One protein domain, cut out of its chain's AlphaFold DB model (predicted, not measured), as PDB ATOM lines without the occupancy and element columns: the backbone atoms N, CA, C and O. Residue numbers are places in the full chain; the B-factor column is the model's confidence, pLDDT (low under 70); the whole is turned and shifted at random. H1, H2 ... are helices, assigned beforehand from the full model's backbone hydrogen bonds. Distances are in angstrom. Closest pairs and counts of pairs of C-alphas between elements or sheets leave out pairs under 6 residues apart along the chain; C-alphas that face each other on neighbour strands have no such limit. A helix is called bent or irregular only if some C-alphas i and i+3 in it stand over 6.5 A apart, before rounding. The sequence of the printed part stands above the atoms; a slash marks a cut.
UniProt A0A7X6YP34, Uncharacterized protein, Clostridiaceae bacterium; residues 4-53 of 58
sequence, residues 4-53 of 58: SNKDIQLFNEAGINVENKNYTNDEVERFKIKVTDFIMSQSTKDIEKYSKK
ATOM      1  N   SER A   4     -18.858  40.073 -16.033       91.69
ATOM      2  CA  SER A   4     -17.943  40.284 -14.918       91.69
ATOM      3  C   SER A   4     -17.868  39.031 -14.036       91.69
ATOM      4  O   SER A   4     -18.767  38.192 -14.037       91.69
ATOM      5  N   ASN A   5     -16.831  38.918 -13.204       91.50
ATOM      6  CA  ASN A   5     -16.742  37.810 -12.242       91.50
ATOM      7  C   ASN A   5     -17.952  37.753 -11.291       91.50
ATOM      8  O   ASN A   5     -18.339  36.670 -10.860       91.50
ATOM      9  N   LYS A   6     -18.563  38.908 -10.981       91.75
ATOM     10  CA  LYS A   6     -19.781  38.978 -10.162       91.75
ATOM     11  C   LYS A   6     -20.981  38.393 -10.903       91.75
ATOM     12  O   LYS A   6     -21.719  37.601 -10.333       91.75
ATOM     13  N   ASP A   7     -21.132  38.741 -12.175       91.81
ATOM     14  CA  ASP A   7     -22.195  38.216 -13.034       91.81
ATOM     15  C   ASP A   7     -22.073  36.697 -13.187       91.81
ATOM     16  O   ASP A   7     -23.050  35.974 -13.023       91.81
ATOM     17  N   ILE A   8     -20.854  36.195 -13.408       92.25
ATOM     18  CA  ILE A   8     -20.570  34.756 -13.486       92.25
ATOM     19  C   ILE A   8     -20.961  34.039 -12.186       92.25
ATOM     20  O   ILE A   8     -21.580  32.979 -12.229       92.25
ATOM     21  N   GLN A   9     -20.645  34.614 -11.020       92.50
ATOM     22  CA  GLN A   9     -21.079  34.058  -9.735       92.50
ATOM     23  C   GLN A   9     -22.607  34.006  -9.617       92.50
ATOM     24  O   GLN A   9     -23.138  32.981  -9.197       92.50
ATOM     25  N   LEU A  10     -23.312  35.062 -10.035       93.38
ATOM     26  CA  LEU A  10     -24.777  35.093 -10.036       93.38
ATOM     27  C   LEU A  10     -25.378  34.013 -10.943       93.38
ATOM     28  O   LEU A  10     -26.309  33.322 -10.533       93.38
ATOM     29  N   PHE A  11     -24.832  33.819 -12.144       92.88
ATOM     30  CA  PHE A  11     -25.270  32.739 -13.030       92.88
ATOM     31  C   PHE A  11     -25.066  31.363 -12.393       92.88
ATOM     32  O   PHE A  11     -25.984  30.543 -12.414       92.88
ATOM     33  N   ASN A  12     -23.916  31.134 -11.757       91.69
ATOM     34  CA  ASN A  12     -23.635  29.869 -11.081       91.69
ATOM     35  C   ASN A  12     -24.602  29.601  -9.917       91.69
ATOM     36  O   ASN A  12     -25.022  28.461  -9.732       91.69
ATOM     37  N   GLU A  13     -25.012  30.632  -9.169       90.25
ATOM     38  CA  GLU A  13     -26.049  30.493  -8.136       90.25
ATOM     39  C   GLU A  13     -27.414  30.086  -8.708       90.25
ATOM     40  O   GLU A  13     -28.140  29.321  -8.077       90.25
ATOM     41  N   ALA A  14     -27.752  30.559  -9.911       89.44
ATOM     42  CA  ALA A  14     -28.949  30.140 -10.643       89.44
ATOM     43  C   ALA A  14     -28.792  28.760 -11.322       89.44
ATOM     44  O   ALA A  14     -29.677  28.331 -12.062       89.44
ATOM     45  N   GLY A  15     -27.666  28.064 -11.115       91.06
ATOM     46  CA  GLY A  15     -27.361  26.781 -11.757       91.06
ATOM     47  C   GLY A  15     -26.975  26.899 -13.238       91.06
ATOM     48  O   GLY A  15     -26.994  25.907 -13.967       91.06
ATOM     49  N   ILE A  16     -26.636  28.101 -13.706       92.75
ATOM     50  CA  ILE A  16     -26.238  28.388 -15.085       92.75
ATOM     51  C   ILE A  16     -24.712  28.483 -15.126       92.75
ATOM     52  O   ILE A  16     -24.130  29.458 -14.666       92.75
ATOM     53  N   ASN A  17     -24.054  27.477 -15.703       90.81
ATOM     54  CA  ASN A  17     -22.598  27.486 -15.811       90.81
ATOM     55  C   ASN A  17     -22.146  28.456 -16.913       90.81
ATOM     56  O   ASN A  17     -22.317  28.175 -18.104       90.81
ATOM     57  N   VAL A  18     -21.580  29.592 -16.510       90.19
ATOM     58  CA  VAL A  18     -21.040  30.620 -17.409       90.19
ATOM     59  C   VAL A  18     -19.533  30.700 -17.208       90.19
ATOM     60  O   VAL A  18     -19.033  30.886 -16.105       90.19
ATOM     61  N   GLU A  19     -18.794  30.562 -18.299       88.69
ATOM     62  CA  GLU A  19     -17.339  30.680 -18.321       88.69
ATOM     63  C   GLU A  19     -16.899  32.125 -18.562       88.69
ATOM     64  O   GLU A  19     -17.627  32.926 -19.159       88.69
ATOM     65  N   ASN A  20     -15.665  32.439 -18.170       89.75
ATOM     66  CA  ASN A  20     -15.046  33.729 -18.442       89.75
ATOM     67  C   ASN A  20     -14.559  33.816 -19.902       89.75
ATOM     68  O   ASN A  20     -13.369  33.681 -20.187       89.75
ATOM     69  N   LYS A  21     -15.498  33.999 -20.833       92.06
ATOM     70  CA  LYS A  21     -15.240  34.151 -22.269       92.06
ATOM     71  C   LYS A  21     -16.158  35.196 -22.898       92.06
ATOM     72  O   LYS A  21     -17.066  35.724 -22.258       92.06
ATOM     73  N   ASN A  22     -15.914  35.479 -24.173       93.94
ATOM     74  CA  ASN A  22     -16.800  36.311 -24.973       93.94
ATOM     75  C   ASN A  22     -17.995  35.499 -25.472       93.94
ATOM     76  O   ASN A  22     -17.817  34.447 -26.078       93.94
ATOM     77  N   TYR A  23     -19.188  36.044 -25.259       92.25
ATOM     78  CA  TYR A  23     -20.455  35.512 -25.740       92.25
ATOM     79  C   TYR A  23     -21.031  36.377 -26.852       92.25
ATOM     80  O   TYR A  23     -20.834  37.603 -26.892       92.25
ATOM     81  N   THR A  24     -21.775  35.723 -27.733       94.88
ATOM     82  CA  THR A  24     -22.639  36.374 -28.720       94.88
ATOM     83  C   THR A  24     -23.889  36.952 -28.052       94.88
ATOM     84  O   THR A  24     -24.236  36.578 -26.931       94.88
ATOM     85  N   ASN A  25     -24.582  37.872 -28.728       92.56
ATOM     86  CA  ASN A  25     -25.822  38.441 -28.191       92.56
ATOM     87  C   ASN A  25     -26.909  37.370 -28.001       92.56
ATOM     88  O   ASN A  25     -27.563  37.367 -26.963       92.56
ATOM     89  N   ASP A  26     -27.026  36.414 -28.927       94.06
ATOM     90  CA  ASP A  26     -27.938  35.268 -28.808       94.06
ATOM     91  C   ASP A  26     -27.686  34.427 -27.547       94.06
ATOM     92  O   ASP A  26     -28.619  34.007 -26.861       94.06
ATOM     93  N   GLU A  27     -26.419  34.161 -27.216       92.50
ATOM     94  CA  GLU A  27     -26.075  33.422 -25.996       92.50
ATOM     95  C   GLU A  27     -26.430  34.218 -24.740       92.50
ATOM     96  O   GLU A  27     -26.976  33.659 -23.787       92.50
ATOM     97  N   VAL A  28     -26.170  35.529 -24.754       91.50
ATOM     98  CA  VAL A  28     -26.538  36.430 -23.657       91.50
ATOM     99  C   VAL A  28     -28.051  36.423 -23.437       91.50
ATOM    100  O   VAL A  28     -28.487  36.259 -22.297       91.50
ATOM    101  N   GLU A  29     -28.863  36.528 -24.491       93.19
ATOM    102  CA  GLU A  29     -30.326  36.460 -24.373       93.19
ATOM    103  C   GLU A  29     -30.798  35.121 -23.800       93.19
ATOM    104  O   GLU A  29     -31.634  35.095 -22.893       93.19
ATOM    105  N   ARG A  30     -30.203  34.001 -24.231       93.88
ATOM    106  CA  ARG A  30     -30.505  32.678 -23.655       93.88
ATOM    107  C   ARG A  30     -30.202  32.613 -22.161       93.88
ATOM    108  O   ARG A  30     -30.953  31.972 -21.423       93.88
ATOM    109  N   PHE A  31     -29.131  33.252 -21.696       93.25
ATOM    110  CA  PHE A  31     -28.831  33.309 -20.266       93.25
ATOM    111  C   PHE A  31     -29.834  34.170 -19.497       93.25
ATOM    112  O   PHE A  31     -30.276  33.752 -18.428       93.25
ATOM    113  N   LYS A  32     -30.256  35.313 -20.049       91.75
ATOM    114  CA  LYS A  32     -31.292  36.162 -19.436       91.75
ATOM    115  C   LYS A  32     -32.628  35.436 -19.289       91.75
ATOM    116  O   LYS A  32     -33.261  35.534 -18.238       91.75
ATOM    117  N   ILE A  33     -33.026  34.662 -20.302       94.12
ATOM    118  CA  ILE A  33     -34.240  33.837 -20.248       94.12
ATOM    119  C   ILE A  33     -34.127  32.810 -19.118       94.12
ATOM    120  O   ILE A  33     -34.997  32.761 -18.257       94.12
ATOM    121  N   LYS A  34     -33.013  32.067 -19.039       94.06
ATOM    122  CA  LYS A  34     -32.794  31.083 -17.965       94.06
ATOM    123  C   LYS A  34     -32.792  31.704 -16.567       94.06
ATOM    124  O   LYS A  34     -33.320  31.102 -15.638       94.06
ATOM    125  N   VAL A  35     -32.206  32.893 -16.406       92.56
ATOM    126  CA  VAL A  35     -32.250  33.642 -15.138       92.56
ATOM    127  C   VAL A  35     -33.685  34.028 -14.793       92.56
ATOM    128  O   VAL A  35     -34.101  33.881 -13.647       92.56
ATOM    129  N   THR A  36     -34.454  34.490 -15.775       91.75
ATOM    130  CA  THR A  36     -35.859  34.859 -15.577       91.75
ATOM    131  C   THR A  36     -36.692  33.644 -15.177       91.75
ATOM    132  O   THR A  36     -37.421  33.715 -14.189       91.75
ATOM    133  N   ASP A  37     -36.520  32.513 -15.861       93.00
ATOM    134  CA  ASP A  37     -37.169  31.242 -15.517       93.00
ATOM    135  C   ASP A  37     -36.785  30.783 -14.108       93.00
ATOM    136  O   ASP A  37     -37.649  30.382 -13.327       93.00
ATOM    137  N   PHE A  38     -35.503  30.900 -13.740       92.25
ATOM    138  CA  PHE A  38     -35.042  30.601 -12.388       92.25
ATOM    139  C   PHE A  38     -35.771  31.462 -11.356       92.25
ATOM    140  O   PHE A  38     -36.331  30.902 -10.417       92.25
ATOM    141  N   ILE A  39     -35.823  32.786 -11.540       91.06
ATOM    142  CA  ILE A  39     -36.511  33.707 -10.622       91.06
ATOM    143  C   ILE A  39     -37.993  33.340 -10.513       91.06
ATOM    144  O   ILE A  39     -38.497  33.207  -9.403       91.06
ATOM    145  N   MET A  40     -38.671  33.129 -11.642       90.44
ATOM    146  CA  MET A  40     -40.102  32.802 -11.682       90.44
ATOM    147  C   MET A  40     -40.423  31.423 -11.096       90.44
ATOM    148  O   MET A  40     -41.535  31.208 -10.622       90.44
ATOM    149  N   SER A  41     -39.460  30.498 -11.095       91.38
ATOM    150  CA  SER A  41     -39.596  29.194 -10.435       91.38
ATOM    151  C   SER A  41     -39.484  29.262  -8.904       91.38
ATOM    152  O   SER A  41     -39.786  28.278  -8.228       91.38
ATOM    153  N   GLN A  42     -39.059  30.401  -8.342       89.00
ATOM    154  CA  GLN A  42     -38.971  30.596  -6.895       89.00
ATOM    155  C   GLN A  42     -40.330  30.947  -6.277       89.00
ATOM    156  O   GLN A  42     -41.277  31.361  -6.943       89.00
ATOM    157  N   SER A  43     -40.414  30.817  -4.952       85.06
ATOM    158  CA  SER A  43     -41.577  31.265  -4.182       85.06
ATOM    159  C   SER A  43     -41.819  32.766  -4.360       85.06
ATOM    160  O   SER A  43     -40.873  33.546  -4.452       85.06
ATOM    161  N   THR A  44     -43.077  33.209  -4.311       82.81
ATOM    162  CA  THR A  44     -43.467  34.621  -4.491       82.81
ATOM    163  C   THR A  44     -42.749  35.595  -3.555       82.81
ATOM    164  O   THR A  44     -42.481  36.728  -3.944       82.81
ATOM    165  N   LYS A  45     -42.382  35.154  -2.345       84.06
ATOM    166  CA  LYS A  45     -41.588  35.947  -1.387       84.06
ATOM    167  C   LYS A  45     -40.130  36.125  -1.820       84.06
ATOM    168  O   LYS A  45     -39.513  37.142  -1.516       84.06
ATOM    169  N   ASP A  46     -39.583  35.136  -2.515       87.44
ATOM    170  CA  ASP A  46     -38.197  35.111  -2.967       87.44
ATOM    171  C   ASP A  46     -38.033  35.726  -4.362       87.44
ATOM    172  O   ASP A  46     -36.955  36.235  -4.667       87.44
ATOM    173  N   ILE A  47     -39.095  35.772  -5.179       88.69
ATOM    174  CA  ILE A  47     -39.099  36.443  -6.491       88.69
ATOM    175  C   ILE A  47     -38.603  37.886  -6.367       88.69
ATOM    176  O   ILE A  47     -37.718  38.288  -7.114       88.69
ATOM    177  N   GLU A  48     -39.116  38.667  -5.410       88.62
ATOM    178  CA  GLU A  48     -38.704  40.068  -5.249       88.62
ATOM    179  C   GLU A  48     -37.220  40.186  -4.865       88.62
ATOM    180  O   GLU A  48     -36.484  41.032  -5.383       88.62
ATOM    181  N   LYS A  49     -36.755  39.293  -3.984       91.81
ATOM    182  CA  LYS A  49     -35.359  39.224  -3.546       91.81
ATOM    183  C   LYS A  49     -34.432  38.885  -4.711       91.81
ATOM    184  O   LYS A  49     -33.415  39.554  -4.894       91.81
ATOM    185  N   TYR A  50     -34.771  37.867  -5.498       90.50
ATOM    186  CA  TYR A  50     -33.961  37.462  -6.640       90.50
ATOM    187  C   TYR A  50     -34.060  38.460  -7.794       90.50
ATOM    188  O   TYR A  50     -33.037  38.778  -8.385       90.50
ATOM    189  N   SER A  51     -35.220  39.062  -8.048       88.31
ATOM    190  CA  SER A  51     -35.362  40.135  -9.039       88.31
ATOM    191  C   SER A  51     -34.426  41.312  -8.736       88.31
ATOM    192  O   SER A  51     -33.702  41.765  -9.620       88.31
ATOM    193  N   LYS A  52     -34.334  41.733  -7.465       90.75
ATOM    194  CA  LYS A  52     -33.361  42.750  -7.022       90.75
ATOM    195  C   LYS A  52     -31.909  42.285  -7.152       90.75
ATOM    196  O   LYS A  52     -31.043  43.087  -7.476       90.75
ATOM    197  N   LYS A  53     -31.625  41.008  -6.883       90.69
ATOM    198  CA  LYS A  53     -30.260  40.456  -6.937       90.69
ATOM    199  C   LYS A  53     -29.740  40.304  -8.371       90.69
ATOM    200  O   LYS A  53     -28.570  40.567  -8.623       90.69
TER     201      LYS A  53
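This is residues 4 to 53 of the 58 residues of an uncharacterized protein of Clostridiaceae bacterium (UniProt A0A7X6YP34). One long helix, H2, makes the long side of this small three-helix domain; H3 folds back over its last residues as a helical hairpin, and H1 lies over its middle on broadly the same side as H3. The contacts between helices are few, and the long link from H1 loops round to the far end of H2, where residues 22 to 30 stick out. The printed part has 50 residues with three named helices, H1, H2 and H3 in that order, and no named strand; the class is all helix. It is elongated, spanning 34 by 20 by 16 A, and only just compact, close to loose, with a radius of gyration of the C-alphas of 11.3 A.

H1 is residues 5 to 13, 12.5 A long, beginning at C-alpha 5 (-16.742, 37.810, -12.242). H2 is residues 25 to 40, 22.5 A long, beginning at C-alpha 25 (-25.822, 38.441, -28.191). H3 is residues 44 to 53, 14.6 A long, ending at C-alpha 53 (-30.260, 40.456, -6.937); it is neither bent nor irregular, but only just: C-alphas 45 and 48 are 6.3 A apart.

H1 and H2 are close but not clearly touching; their closest C-alphas, those of Phe 11 and Val 35, are 7.3 A apart. They run the same way at a steep tilt of 48 degrees. H2 touches H3 with residues 39 to 40 alone, the closest C-alphas being those of Ile 39 and Ile 47, 5.6 A apart. This hairpin runs opposite ways at a shallow tilt of 34.6 degrees, only just short of steep. H1 and H3 are only just apart, with closest C-alphas at 8.3 A. Every O i to N i+4 pair is within hydrogen-bond range in H1 and H2, and 4 of 6 in H3.

The C-alphas farthest apart, those of Asn 22 and Lys 45, are 34.2 A from each other. The link H1 to H2, 11 residues, is long, and the link H2 to H3, 3 residues, is tight. The printed part has no cut. Its mean pLDDT is 91.1, and no printed residue is under 70.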